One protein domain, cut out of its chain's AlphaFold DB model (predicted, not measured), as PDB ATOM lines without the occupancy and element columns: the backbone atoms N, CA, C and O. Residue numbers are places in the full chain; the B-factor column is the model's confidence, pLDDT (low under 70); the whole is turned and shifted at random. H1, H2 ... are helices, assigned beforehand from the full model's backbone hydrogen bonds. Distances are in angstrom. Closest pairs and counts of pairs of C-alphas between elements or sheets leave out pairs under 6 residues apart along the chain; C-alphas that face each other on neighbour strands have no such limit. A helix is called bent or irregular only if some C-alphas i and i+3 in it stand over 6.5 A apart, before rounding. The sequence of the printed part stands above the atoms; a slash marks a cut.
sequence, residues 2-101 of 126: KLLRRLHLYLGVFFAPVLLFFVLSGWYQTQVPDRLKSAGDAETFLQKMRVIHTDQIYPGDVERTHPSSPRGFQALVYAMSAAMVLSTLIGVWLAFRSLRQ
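This is residues 2 to 101 of the 126 residues of an uncharacterized protein of Verrucomicrobia bacterium (UniProt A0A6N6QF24). Two long helices, the bent H1 and the unbent H4, make a loose fork: arm H1a and the later part of H4 run side by side as its stem, while arm H1b turns away from H4 to open the fork. H2 packs across H1b in the opening, and the small helix H3 and the unnamed links lie towards the wide end, while residues 95 to 101 stick out at the stem end. The printed part has 100 residues with four named helices, in the order H1, H2, H3, H4, and no named strand; its class is all helix. The whole is loose, with a radius of gyration of the C-alphas of 17.5 A, and spans 58 by 28 by 15 A.

H1, residues 2 to 31, was assigned as one helix by its hydrogen bonds, but it is bent: C-alphas 14 and 17 are 7.5 A apart. Its arms H1a, residues 2 to 14, and H1b, residues 17 to 31, stand at a steep tilt of 60 degrees. H1a touches H4, residues 71 to 98, with residues 83 to 94 of H4 alone; the closest C-alphas are those of His 8 and Ser 87, 5.0 A apart. These two run opposite ways at a tilt of 38 degrees, only just steep. H1b and H4 are close but not clearly touching, about perpendicular at 82 degrees, with the C-alphas of Leu 19 and Met 80 closest at 7.7 A. H1b touches H2, residues 45 to 54, about perpendicular at 76 degrees; the closest C-alphas are those of Ser 25 and Arg 50, 5.8 A apart. H2 and H4 are apart. H3, residues 61 to 65, touches no helix. Every O i to N i+4 pair is within hydrogen-bond range in H1a, H2 and H4; in H1b it is 10 of 11, and in H3 0 of 1, beside 2 of 2 O i to N i+3 pairs.

H1a begins with C-alpha 2 at (164.556, 133.858, 153.497) and measures 18.3 A from first to last C-alpha. H1b measures 22.1 A and ends with C-alpha 31 at (134.464, 107.864, 163.961). H2 measures 14.5 A and H3 7.4 A. H4 measures 39.6 A and ends with C-alpha 98 at (155.882, 133.391, 145.559).

The two C-alphas farthest apart are those of Thr 65 and Arg 100, at 60.7 A. The link from H1 to H2 is long, with 13 residues; that from H2 to H3 is short, and that from H3 to H4 is tight. Residues 95 to 101, of which 95 to 98 belong to H4, stand free. The printed part has no cut. Its mean pLDDT is 92.4, and no printed residue is under 70.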
ATOM      1  N   LYS A   2     163.775 135.046 153.077       91.00
ATOM      2  CA  LYS A   2     164.556 133.858 153.497       91.00
ATOM      3  C   LYS A   2     164.265 133.425 154.946       91.00
ATOM      4  O   LYS A   2     164.084 132.239 155.183       91.00
ATOM      5  N   LEU A   3     164.152 134.381 155.876       94.31
ATOM      6  CA  LEU A   3     163.834 134.102 157.283       94.31
ATOM      7  C   LEU A   3     162.455 133.452 157.456       94.31
ATOM      8  O   LEU A   3     162.365 132.399 158.064       94.31
ATOM      9  N   LEU A   4     161.402 134.028 156.868       94.12
ATOM     10  CA  LEU A   4     160.037 133.494 156.982       94.12
ATOM     11  C   LEU A   4     159.919 132.070 156.425       94.12
ATOM     12  O   LEU A   4     159.282 131.227 157.043       94.12
ATOM     13  N   ARG A   5     160.613 131.766 155.320       94.62
ATOM     14  CA  ARG A   5     160.713 130.391 154.806       94.62
ATOM     15  C   ARG A   5     161.406 129.440 155.784       94.62
ATOM     16  O   ARG A   5     160.933 128.327 155.969       94.62
ATOM     17  N   ARG A   6     162.499 129.874 156.422       96.44
ATOM     18  CA  ARG A   6     163.203 129.074 157.440       96.44
ATOM     19  C   ARG A   6     162.348 128.854 158.686       96.44
ATOM     20  O   ARG A   6     162.299 127.736 159.174       96.44
ATOM     21  N   LEU A   7     161.658 129.889 159.168       96.38
ATOM     22  CA  LEU A   7     160.750 129.777 160.311       96.38
ATOM     23  C   LEU A   7     159.612 128.795 160.018       96.38
ATOM     24  O   LEU A   7     159.404 127.878 160.802       96.38
ATOM     25  N   HIS A   8     158.936 128.932 158.873       96.19
ATOM     26  CA  HIS A   8     157.889 127.999 158.449       96.19
ATOM     27  C   HIS A   8     158.396 126.549 158.398       96.19
ATOM     28  O   HIS A   8     157.758 125.655 158.951       96.19
ATOM     29  N   LEU A   9     159.578 126.331 157.806       96.38
ATOM     30  CA  LEU A   9     160.207 125.012 157.730       96.38
ATOM     31  C   LEU A   9     160.491 124.428 159.121       96.38
ATOM     32  O   LEU A   9     160.067 123.313 159.411       96.38
ATOM     33  N   TYR A  10     161.201 125.161 159.981       97.38
ATOM     34  CA  TYR A  10     161.626 124.624 161.274       97.38
ATOM     35  C   TYR A  10     160.465 124.435 162.246       97.38
ATOM     36  O   TYR A  10     160.422 123.408 162.918       97.38
ATOM     37  N   LEU A  11     159.501 125.363 162.286       96.19
ATOM     38  CA  LEU A  11     158.291 125.187 163.095       96.19
ATOM     39  C   LEU A  11     157.496 123.965 162.626       96.19
ATOM     40  O   LEU A  11     157.066 123.166 163.454       96.19
ATOM     41  N   GLY A  12     157.348 123.788 161.308       95.31
ATOM     42  CA  GLY A  12     156.658 122.633 160.737       95.31
ATOM     43  C   GLY A  12     157.332 121.309 161.095       95.31
ATOM     44  O   GLY A  12     156.668 120.406 161.590       95.31
ATOM     45  N   VAL A  13     158.649 121.199 160.901       97.31
ATOM     46  CA  VAL A  13     159.399 119.956 161.166       97.31
ATOM     47  C   VAL A  13     159.456 119.629 162.658       97.31
ATOM     48  O   VAL A  13     159.254 118.477 163.028       97.31
ATOM     49  N   PHE A  14     159.700 120.624 163.516       97.75
ATOM     50  CA  PHE A  14     159.808 120.410 164.960       97.75
ATOM     51  C   PHE A  14     158.508 119.856 165.558       97.75
ATOM     52  O   PHE A  14     158.538 118.911 166.342       97.75
ATOM     53  N   PHE A  15     157.361 120.409 165.155       97.75
ATOM     54  CA  PHE A  15     156.061 119.989 165.676       97.75
ATOM     55  C   PHE A  15     155.406 118.848 164.888       97.75
ATOM     56  O   PHE A  15     154.418 118.292 165.368       97.75
ATOM     57  N   ALA A  16     155.942 118.458 163.726       96.62
ATOM     58  CA  ALA A  16     155.356 117.425 162.869       96.62
ATOM     59  C   ALA A  16     155.009 116.112 163.600       96.62
ATOM     60  O   ALA A  16     153.896 115.631 163.392       96.62
ATOM     61  N   PRO A  17     155.860 115.536 164.477       96.62
ATOM     62  CA  PRO A  17     155.529 114.274 165.144       96.62
ATOM     63  C   PRO A  17     154.279 114.381 166.027       96.62
ATOM     64  O   PRO A  17     153.392 113.531 165.961       96.62
ATOM     65  N   VAL A  18     154.181 115.452 166.820       96.75
ATOM     66  CA  VAL A  18     153.044 115.670 167.727       96.75
ATOM     67  C   VAL A  18     151.804 116.096 166.938       96.75
ATOM     68  O   VAL A  18     150.711 115.613 167.218       96.75
ATOM     69  N   LEU A  19     151.955 116.914 165.893       96.31
ATOM     70  CA  LEU A  19     150.854 117.269 164.994       96.31
ATOM     71  C   LEU A  19     150.260 116.035 164.309       96.31
ATOM     72  O   LEU A  19     149.042 115.890 164.280       96.31
ATOM     73  N   LEU A  20     151.099 115.128 163.799       96.56
ATOM     74  CA  LEU A  20     150.645 113.871 163.202       96.56
ATOM     75  C   LEU A  20     149.893 113.017 164.219       96.56
ATOM     76  O   LEU A  20     148.810 112.522 163.910       96.56
ATOM     77  N   PHE A  21     150.415 112.902 165.442       96.06
ATOM     78  CA  PHE A  21     149.701 112.233 166.524       96.06
ATOM     79  C   PHE A  21     148.306 112.844 166.740       96.06
ATOM     80  O   PHE A  21     147.322 112.103 166.737       96.06
ATOM     81  N   PHE A  22     148.192 114.173 166.857       96.25
ATOM     82  CA  PHE A  22     146.910 114.857 167.074       96.25
ATOM     83  C   PHE A  22     145.944 114.703 165.892       96.25
ATOM     84  O   PHE A  22     144.759 114.467 166.109       96.25
ATOM     85  N   VAL A  23     146.423 114.778 164.650       96.00
ATOM     86  CA  VAL A  23     145.581 114.597 163.456       96.00
ATOM     87  C   VAL A  23     145.020 113.176 163.388       96.00
ATOM     88  O   VAL A  23     143.820 113.001 163.188       96.00
ATOM     89  N   LEU A  24     145.858 112.157 163.603       94.75
ATOM     90  CA  LEU A  24     145.442 110.754 163.518       94.75
ATOM     91  C   LEU A  24     144.485 110.368 164.654       94.75
ATOM     92  O   LEU A  24     143.437 109.766 164.415       94.75
ATOM     93  N   SER A  25     144.812 110.748 165.890       93.62
ATOM     94  CA  SER A  25     143.956 110.473 167.053       93.62
ATOM     95  C   SER A  25     142.677 111.318 167.061       93.62
ATOM     96  O   SER A  25     141.647 110.858 167.552       93.62
ATOM     97  N   GLY A  26     142.705 112.528 166.496       92.50
ATOM     98  CA  GLY A  26     141.525 113.368 166.290       92.50
ATOM     99  C   GLY A  26     140.584 112.801 165.227       92.50
ATOM    100  O   GLY A  26     139.380 112.737 165.451       92.50
ATOM    101  N   TRP A  27     141.119 112.309 164.103       92.81
ATOM    102  CA  TRP A  27     140.323 111.605 163.092       92.81
ATOM    103  C   TRP A  27     139.636 110.365 163.669       92.81
ATOM    104  O   TRP A  27     138.444 110.168 163.453       92.81
ATOM    105  N   TYR A  28     140.348 109.568 164.467       89.81
ATOM    106  CA  TYR A  28     139.748 108.415 165.135       89.81
ATOM    107  C   TYR A  28     138.557 108.808 166.034       89.81
ATOM    108  O   TYR A  28     137.524 108.140 166.028       89.81
ATOM    109  N   GLN A  29     138.652 109.932 166.753       89.56
ATOM    110  CA  GLN A  29     137.564 110.432 167.602       89.56
ATOM    111  C   GLN A  29     136.305 110.841 166.827       89.56
ATOM    112  O   GLN A  29     135.216 110.789 167.393       89.56
ATOM    113  N   THR A  30     136.413 111.233 165.552       90.00
ATOM    114  CA  THR A  30     135.217 111.564 164.754       90.00
ATOM    115  C   THR A  30     134.438 110.322 164.324       90.00
ATOM    116  O   THR A  30     133.248 110.428 164.042       90.00
ATOM    117  N   GLN A  31     135.084 109.150 164.300       88.56
ATOM    118  CA  GLN A  31     134.464 107.864 163.961       88.56
ATOM    119  C   GLN A  31     133.875 107.155 165.184       88.56
ATOM    120  O   GLN A  31     132.872 106.457 165.067       88.56
ATOM    121  N   VAL A  32     134.494 107.329 166.356       85.06
ATOM    122  CA  VAL A  32     134.087 106.678 167.608       85.06
ATOM    123  C   VAL A  32     133.744 107.753 168.644       85.06
ATOM    124  O   VAL A  32     134.604 108.141 169.437       85.06
ATOM    125  N   PRO A  33     132.500 108.267 168.634       75.00
ATOM    126  CA  PRO A  33     132.092 109.364 169.510       75.00
ATOM    127  C   PRO A  33     131.956 108.951 170.984       75.00
ATOM    128  O   PRO A  33     131.942 109.824 171.858       75.00
ATOM    129  N   ASP A  34     131.880 107.648 171.276       77.06
ATOM    130  CA  ASP A  34     131.720 107.139 172.636       77.06
ATOM    131  C   ASP A  34     132.912 107.505 173.523       77.06
ATOM    132  O   ASP A  34     134.078 107.170 173.266       77.06
ATOM    133  N   ARG A  35     132.601 108.206 174.618       77.12
ATOM    134  CA  ARG A  35     133.589 108.635 175.603       77.12
ATOM    135  C   ARG A  35     133.701 107.620 176.734       77.12
ATOM    136  O   ARG A  35     132.709 107.150 177.281       77.12
ATOM    137  N   LEU A  36     134.947 107.326 177.094       84.06
ATOM    138  CA  LEU A  36     135.278 106.605 178.326       84.06
ATOM    139  C   LEU A  36     134.889 107.473 179.528       84.06
ATOM    140  O   LEU A  36     134.978 108.699 179.445       84.06
ATOM    141  N   LYS A  37     134.462 106.842 180.626       82.56
ATOM    142  CA  LYS A  37     134.048 107.550 181.848       82.56
ATOM    143  C   LYS A  37     135.248 108.123 182.601       82.56
ATOM    144  O   LYS A  37     135.149 109.211 183.155       82.56
ATOM    145  N   SER A  38     136.366 107.402 182.592       81.44
ATOM    146  CA  SER A  38     137.644 107.834 183.147       81.44
ATOM    147  C   SER A  38     138.799 107.493 182.203       81.44
ATOM    148  O   SER A  38     138.725 106.532 181.433       81.44
ATOM    149  N   ALA A  39     139.897 108.247 182.302       80.88
ATOM    150  CA  ALA A  39     141.162 107.950 181.631       80.88
ATOM    151  C   ALA A  39     141.662 106.527 181.945       80.88
ATOM    152  O   ALA A  39     142.209 105.853 181.073       80.88
ATOM    153  N   GLY A  40     141.414 106.035 183.164       81.19
ATOM    154  CA  GLY A  40     141.782 104.678 183.575       81.19
ATOM    155  C   GLY A  40     141.052 103.565 182.814       81.19
ATOM    156  O   GLY A  40     141.537 102.441 182.784       81.19
ATOM    157  N   ASP A  41     139.924 103.860 182.161       85.31
ATOM    158  CA  ASP A  41     139.099 102.864 181.457       85.31
ATOM    159  C   ASP A  41     139.604 102.547 180.038       85.31
ATOM    160  O   ASP A  41     138.968 101.805 179.293       85.31
ATOM    161  N   ALA A  42     140.739 103.125 179.630       86.69
ATOM    162  CA  ALA A  42     141.339 102.869 178.329       86.69
ATOM    163  C   ALA A  42     142.114 101.542 178.312       86.69
ATOM    164  O   ALA A  42     143.276 101.467 178.721       86.69
ATOM    165  N   GLU A  43     141.494 100.504 177.760       86.81
ATOM    166  CA  GLU A  43     142.089  99.169 177.654       86.81
ATOM    167  C   GLU A  43     142.931  99.024 176.382       86.81
ATOM    168  O   GLU A  43     144.089  98.596 176.417       86.81
ATOM    169  N   THR A  44     142.373  99.433 175.240       89.94
ATOM    170  CA  THR A  44     143.008  99.246 173.927       89.94
ATOM    171  C   THR A  44     144.023 100.341 173.610       89.94
ATOM    172  O   THR A  44     143.900 101.483 174.052       89.94
ATOM    173  N   PHE A  45     145.006 100.033 172.759       89.50
ATOM    174  CA  PHE A  45     145.998 101.015 172.310       89.50
ATOM    175  C   PHE A  45     145.353 102.285 171.717       89.50
ATOM    176  O   PHE A  45     145.751 103.396 172.060       89.50
ATOM    177  N   LEU A  46     144.304 102.135 170.900       89.25
ATOM    178  CA  LEU A  46     143.582 103.259 170.293       89.25
ATOM    179  C   LEU A  46     142.844 104.117 171.329       89.25
ATOM    180  O   LEU A  46     142.887 105.346 171.253       89.25
ATOM    181  N   GLN A  47     142.214 103.493 172.331       89.19
ATOM    182  CA  GLN A  47     141.613 104.218 173.454       89.19
ATOM    183  C   GLN A  47     142.667 105.004 174.233       89.19
ATOM    184  O   GLN A  47     142.421 106.154 174.593       89.19
ATOM    185  N   LYS A  48     143.862 104.432 174.433       91.25
ATOM    186  CA  LYS A  48     144.945 105.131 175.129       91.25
ATOM    187  C   LYS A  48     145.435 106.354 174.359       91.25
ATOM    188  O   LYS A  48     145.601 107.416 174.948       91.25
ATOM    189  N   MET A  49     145.595 106.237 173.039       93.19
ATOM    190  CA  MET A  49     145.956 107.375 172.183       93.19
ATOM    191  C   MET A  49     144.892 108.475 172.215       93.19
ATOM    192  O   MET A  49     145.228 109.656 172.259       93.19
ATOM    193  N   ARG A  50     143.606 108.101 172.250       90.44
ATOM    194  CA  ARG A  50     142.507 109.054 172.435       90.44
ATOM    195  C   ARG A  50     142.611 109.785 173.778       90.44
ATOM    196  O   ARG A  50     142.478 111.003 173.782       90.44
ATOM    197  N   VAL A  51     142.866 109.082 174.884       92.12
ATOM    198  CA  VAL A  51     143.023 109.718 176.208       92.12
ATOM    199  C   VAL A  51     144.214 110.676 176.226       92.12
ATOM    200  O   VAL A  51     144.078 111.804 176.684       92.12
ATOM    201  N   ILE A  52     145.356 110.293 175.650       94.81
ATOM    202  CA  ILE A  52     146.514 111.198 175.546       94.81
ATOM    203  C   ILE A  52     146.160 112.448 174.721       94.81
ATOM    204  O   ILE A  52     146.598 113.547 175.052       94.81
ATOM    205  N   HIS A  53     145.342 112.312 173.672       94.94
ATOM    206  CA  HIS A  53     144.877 113.450 172.879       94.94
ATOM    207  C   HIS A  53     143.944 114.382 173.669       94.94
ATOM    208  O   HIS A  53     144.114 115.599 173.610       94.94
ATOM    209  N   THR A  54     142.934 113.844 174.360       92.62
ATOM    210  CA  THR A  54     141.888 114.664 174.999       92.62
ATOM    211  C   THR A  54     142.276 115.137 176.390       92.62
ATOM    212  O   THR A  54     142.108 116.311 176.712       92.62
ATOM    213  N   ASP A  55     142.821 114.228 177.191       92.12
ATOM    214  CA  ASP A  55     143.038 114.420 178.623       92.12
ATOM    215  C   ASP A  55     144.500 114.776 178.908       92.12
ATOM    216  O   ASP A  55     144.814 115.295 179.978       92.12
ATOM    217  N   GLN A  56     145.388 114.580 177.922       94.88
ATOM    218  CA  GLN A  56     146.780 115.043 177.961       94.88
ATOM    219  C   GLN A  56     147.603 114.414 179.088       94.88
ATOM    220  O   GLN A  56     148.565 114.991 179.600       94.88
ATOM    221  N   ILE A  57     147.219 113.191 179.432       93.38
ATOM    222  CA  ILE A  57     147.825 112.315 180.425       93.38
ATOM    223  C   ILE A  57     147.962 110.919 179.829       93.38
ATOM    224  O   ILE A  57     147.248 110.552 178.892       93.38
ATOM    225  N   TYR A  58     148.881 110.131 180.374       91.88
ATOM    226  CA  TYR A  58     148.991 108.731 179.996       91.88
ATOM    227  C   TYR A  58     148.017 107.889 180.838       91.88
ATOM    228  O   TYR A  58     148.122 107.907 182.063       91.88
ATOM    229  N   PRO A  59     147.077 107.154 180.224       90.44
ATOM    230  CA  PRO A  59     146.098 106.357 180.960       90.44
ATOM    231  C   PRO A  59     146.713 105.116 181.618       90.44
ATOM    232  O   PRO A  59     147.555 104.433 181.031       90.44
ATOM    233  N   GLY A  60     146.214 104.768 182.804       86.44
ATOM    234  CA  GLY A  60     146.558 103.536 183.512       86.44
ATOM    235  C   GLY A  60     145.807 103.393 184.835       86.44
ATOM    236  O   GLY A  60     145.085 104.299 185.245       86.44
ATOM    237  N   ASP A  61     145.994 102.267 185.524       83.50
ATOM    238  CA  ASP A  61     145.300 101.989 186.792       83.50
ATOM    239  C   ASP A  61     145.648 102.996 187.891       83.50
ATOM    240  O   ASP A  61     144.780 103.388 188.669       83.50
ATOM    241  N   VAL A  62     146.897 103.473 187.901       84.38
ATOM    242  CA  VAL A  62     147.373 104.512 188.827       84.38
ATOM    243  C   VAL A  62     146.570 105.801 188.669       84.38
ATOM    244  O   VAL A  62     146.311 106.473 189.655       84.38
ATOM    245  N   GLU A  63     146.094 106.112 187.466       87.00
ATOM    246  CA  GLU A  63     145.340 107.339 187.198       87.00
ATOM    247  C   GLU A  63     143.944 107.327 187.846       87.00
ATOM    248  O   GLU A  63     143.360 108.381 188.087       87.00
ATOM    249  N   ARG A  64     143.404 106.143 188.184       81.50
ATOM    250  CA  ARG A  64     142.128 106.028 188.915       81.50
ATOM    251  C   ARG A  64     142.253 106.448 190.378       81.50
ATOM    252  O   ARG A  64     141.272 106.904 190.960       81.50
ATOM    253  N   THR A  65     143.427 106.260 190.976       85.50
ATOM    254  CA  THR A  65     143.677 106.511 192.404       85.50
ATOM    255  C   THR A  65     144.520 107.762 192.640       85.50
ATOM    256  O   THR A  65     144.296 108.479 193.613       85.50
ATOM    257  N   HIS A  66     145.445 108.063 191.730       86.00
ATOM    258  CA  HIS A  66     146.373 109.186 191.783       86.00
ATOM    259  C   HIS A  66     146.446 109.893 190.421       86.00
ATOM    260  O   HIS A  66     147.331 109.588 189.620       86.00
ATOM    261  N   PRO A  67     145.537 110.851 190.159       87.31
ATOM    262  CA  PRO A  67     145.502 111.555 188.888       87.31
ATOM    263  C   PRO A  67     146.767 112.378 188.618       87.31
ATOM    264  O   PRO A  67     147.212 113.173 189.454       87.31
ATOM    265  N   SER A  68     147.323 112.220 187.425       91.81
ATOM    266  CA  SER A  68     148.478 112.944 186.915       91.81
ATOM    267  C   SER A  68     148.095 114.360 186.484       91.81
ATOM    268  O   SER A  68     147.002 114.637 185.994       91.81
ATOM    269  N   SER A  69     149.033 115.299 186.616       93.69
ATOM    270  CA  SER A  69     148.825 116.676 186.157       93.69
ATOM    271  C   SER A  69     149.106 116.810 184.649       93.69
ATOM    272  O   SER A  69     150.260 116.645 184.247       93.69
ATOM    273  N   PRO A  70     148.140 117.253 183.818       95.44
ATOM    274  CA  PRO A  70     148.332 117.407 182.370       95.44
ATOM    275  C   PRO A  70     149.166 118.639 181.977       95.44
ATOM    276  O   PRO A  70     149.526 118.805 180.814       95.44
ATOM    277  N   ARG A  71     149.480 119.534 182.925       96.56
ATOM    278  CA  ARG A  71     150.030 120.880 182.655       96.56
ATOM    279  C   ARG A  71     151.284 120.891 181.774       96.56
ATOM    280  O   ARG A  71     151.433 121.788 180.948       96.56
ATOM    281  N   GLY A  72     152.177 119.914 181.945       95.88
ATOM    282  CA  GLY A  72     153.408 119.821 181.156       95.88
ATOM    283  C   GLY A  72     153.127 119.549 179.677       95.88
ATOM    284  O   GLY A  72     153.628 120.260 178.807       95.88
ATOM    285  N   PHE A  73     152.267 118.568 179.393       96.62
ATOM    286  CA  PHE A  73     151.864 118.257 178.023       96.62
ATOM    287  C   PHE A  73     150.964 119.357 177.438       96.62
ATOM    288  O   PHE A  73     151.153 119.741 176.288       96.62
ATOM    289  N   GLN A  74     150.094 119.970 178.249       97.06
ATOM    290  CA  GLN A  74     149.293 121.141 177.858       97.06
ATOM    291  C   GLN A  74     150.143 122.308 177.380       97.06
ATOM    292  O   GLN A  74     149.853 122.882 176.331       97.06
ATOM    293  N   ALA A  75     151.217 122.641 178.095       97.88
ATOM    294  CA  ALA A  75     152.130 123.692 177.662       97.88
ATOM    295  C   ALA A  75     152.740 123.383 176.283       97.88
ATOM    296  O   ALA A  75     152.784 124.263 175.420       97.88
ATOM    297  N   LEU A  76     153.144 122.128 176.042       97.19
ATOM    298  CA  LEU A  76     153.643 121.684 174.739       97.19
ATOM    299  C   LEU A  76     152.570 121.799 173.647       97.19
ATOM    300  O   LEU A  76     152.853 122.324 172.572       97.19
ATOM    301  N   VAL A  77     151.341 121.351 173.915       97.12
ATOM    302  CA  VAL A  77     150.219 121.409 172.965       97.12
ATOM    303  C   VAL A  77     149.844 122.854 172.634       97.12
ATOM    304  O   VAL A  77     149.584 123.168 171.470       97.12
ATOM    305  N   TYR A  78     149.870 123.765 173.609       97.44
ATOM    306  CA  TYR A  78     149.636 125.192 173.377       97.44
ATOM    307  C   TYR A  78     150.749 125.830 172.549       97.44
ATOM    308  O   TYR A  78     150.455 126.537 171.583       97.44
ATOM    309  N   ALA A  79     152.013 125.538 172.864       97.69
ATOM    310  CA  ALA A  79     153.149 126.004 172.075       97.69
ATOM    311  C   ALA A  79     153.076 125.491 170.628       97.69
ATOM    312  O   ALA A  79     153.227 126.270 169.687       97.69
ATOM    313  N   MET A  80     152.763 124.205 170.449       97.44
ATOM    314  CA  MET A  80     152.544 123.581 169.146       97.44
ATOM    315  C   MET A  80     151.410 124.257 168.378       97.44
ATOM    316  O   MET A  80     151.573 124.583 167.205       97.44
ATOM    317  N   SER A  81     150.268 124.485 169.027       97.19
ATOM    318  CA  SER A  81     149.095 125.094 168.397       97.19
ATOM    319  C   SER A  81     149.395 126.520 167.939       97.19
ATOM    320  O   SER A  81     149.123 126.870 166.792       97.19
ATOM    321  N   ALA A  82     150.039 127.324 168.792       97.81
ATOM    322  CA  ALA A  82     150.471 128.676 168.447       97.81
ATOM    323  C   ALA A  82     151.477 128.673 167.282       97.81
ATOM    324  O   ALA A  82     151.330 129.436 166.324       97.81
ATOM    325  N   ALA A  83     152.466 127.777 167.325       96.88
ATOM    326  CA  ALA A  83     153.449 127.617 166.261       96.88
ATOM    327  C   ALA A  83     152.815 127.173 164.938       96.88
ATOM    328  O   ALA A  83     153.199 127.678 163.884       96.88
ATOM    329  N   MET A  84     151.833 126.271 164.974       97.06
ATOM    330  CA  MET A  84     151.138 125.797 163.782       97.06
ATOM    331  C   MET A  84     150.266 126.895 163.168       97.06
ATOM    332  O   MET A  84     150.302 127.085 161.955       97.06
ATOM    333  N   VAL A  85     149.552 127.680 163.983       97.94
ATOM    334  CA  VAL A  85     148.807 128.860 163.507       97.94
ATOM    335  C   VAL A  85     149.753 129.843 162.820       97.94
ATOM    336  O   VAL A  85     149.518 130.229 161.674       97.94
ATOM    337  N   LEU A  86     150.862 130.197 163.477       97.50
ATOM    338  CA  LEU A  86     151.870 131.084 162.899       97.50
ATOM    339  C   LEU A  86     152.447 130.512 161.595       97.50
ATOM    340  O   LEU A  86     152.563 131.228 160.602       97.50
ATOM    341  N   SER A  87     152.777 129.220 161.578       97.12
ATOM    342  CA  SER A  87     153.327 128.539 160.406       97.12
ATOM    343  C   SER A  87     152.349 128.549 159.229       97.12
ATOM    344  O   SER A  87     152.758 128.859 158.109       97.12
ATOM    345  N   THR A  88     151.058 128.307 159.471       97.12
ATOM    346  CA  THR A  88     150.001 128.389 158.452       97.12
ATOM    347  C   THR A  88     149.873 129.802 157.887       97.12
ATOM    348  O   THR A  88     149.858 129.970 156.668       97.12
ATOM    349  N   LEU A  89     149.852 130.832 158.741       97.62
ATOM    350  CA  LEU A  89     149.782 132.230 158.299       97.62
ATOM    351  C   LEU A  89     150.995 132.616 157.443       97.62
ATOM    352  O   LEU A  89     150.844 133.233 156.386       97.62
ATOM    353  N   ILE A  90     152.198 132.207 157.862       97.69
ATOM    354  CA  ILE A  90     153.420 132.413 157.079       97.69
ATOM    355  C   ILE A  90     153.323 131.676 155.738       97.69
ATOM    356  O   ILE A  90     153.675 132.254 154.712       97.69
ATOM    357  N   GLY A  91     152.838 130.432 155.723       96.38
ATOM    358  CA  GLY A  91     152.652 129.640 154.506       96.38
ATOM    359  C   GLY A  91     151.714 130.313 153.502       96.38
ATOM    360  O   GLY A  91     152.081 130.486 152.339       96.38
ATOM    361  N   VAL A  92     150.549 130.785 153.958       96.50
ATOM    362  CA  VAL A  92     149.588 131.533 153.125       96.50
ATOM    363  C   VAL A  92     150.223 132.813 152.584       96.50
ATOM    364  O   VAL A  92     150.155 133.093 151.387       96.50
ATOM    365  N   TRP A  93     150.913 133.572 153.436       96.50
ATOM    366  CA  TRP A  93     151.607 134.785 153.012       96.50
ATOM    367  C   TRP A  93     152.703 134.503 151.971       96.50
ATOM    368  O   TRP A  93     152.840 135.228 150.981       96.50
ATOM    369  N   LEU A  94     153.471 133.426 152.158       95.31
ATOM    370  CA  LEU A  94     154.484 132.981 151.205       95.31
ATOM    371  C   LEU A  94     153.863 132.562 149.871       95.31
ATOM    372  O   LEU A  94     154.473 132.844 148.840       95.31
ATOM    373  N   ALA A  95     152.676 131.952 149.865       95.00
ATOM    374  CA  ALA A  95     151.977 131.567 148.639       95.00
ATOM    375  C   ALA A  95     151.646 132.792 147.771       95.00
ATOM    376  O   ALA A  95     152.009 132.826 146.595       95.00
ATOM    377  N   PHE A  96     151.074 133.846 148.366       95.56
ATOM    378  CA  PHE A  96     150.790 135.104 147.661       95.56
ATOM    379  C   PHE A  96     152.045 135.810 147.150       95.56
ATOM    380  O   PHE A  96     152.016 136.453 146.105       95.56
ATOM    381  N   ARG A  97     153.154 135.716 147.889       93.31
ATOM    382  CA  ARG A  97     154.416 136.363 147.505       93.31
ATOM    383  C   ARG A  97     155.233 135.577 146.486       93.31
ATOM    384  O   ARG A  97     156.082 136.177 145.834       93.31
ATOM    385  N   SER A  98     155.051 134.262 146.402       89.75
ATOM    386  CA  SER A  98     155.882 133.391 145.559       89.75
ATOM    387  C   SER A  98     155.246 133.103 144.200       89.75
ATOM    388  O   SER A  98     155.968 132.832 143.244       89.75
ATOM    389  N   LEU A  99     153.916 133.171 144.096       89.75
ATOM    390  CA  LEU A  99     153.198 132.936 142.847       89.75
ATOM    391  C   LEU A  99     153.021 134.234 142.056       89.75
ATOM    392  O   LEU A  99     152.572 135.246 142.587       89.75
ATOM    393  N   ARG A 100     153.324 134.187 140.753       90.94
ATOM    394  CA  ARG A 100     153.083 135.312 139.830       90.94
ATOM    395  C   ARG A 100     151.587 135.565 139.610       90.94
ATOM    396  O   ARG A 100     151.190 136.703 139.397       90.94
ATOM    397  N   GLN A 101     150.773 134.511 139.657       92.94
ATOM    398  CA  GLN A 101     149.315 134.571 139.569       92.94
ATOM    399  C   GLN A 101     148.717 134.176 140.922       92.94
ATOM    400  O   GLN A 101     148.908 133.052 141.379       92.94
TER     401      GLN A 101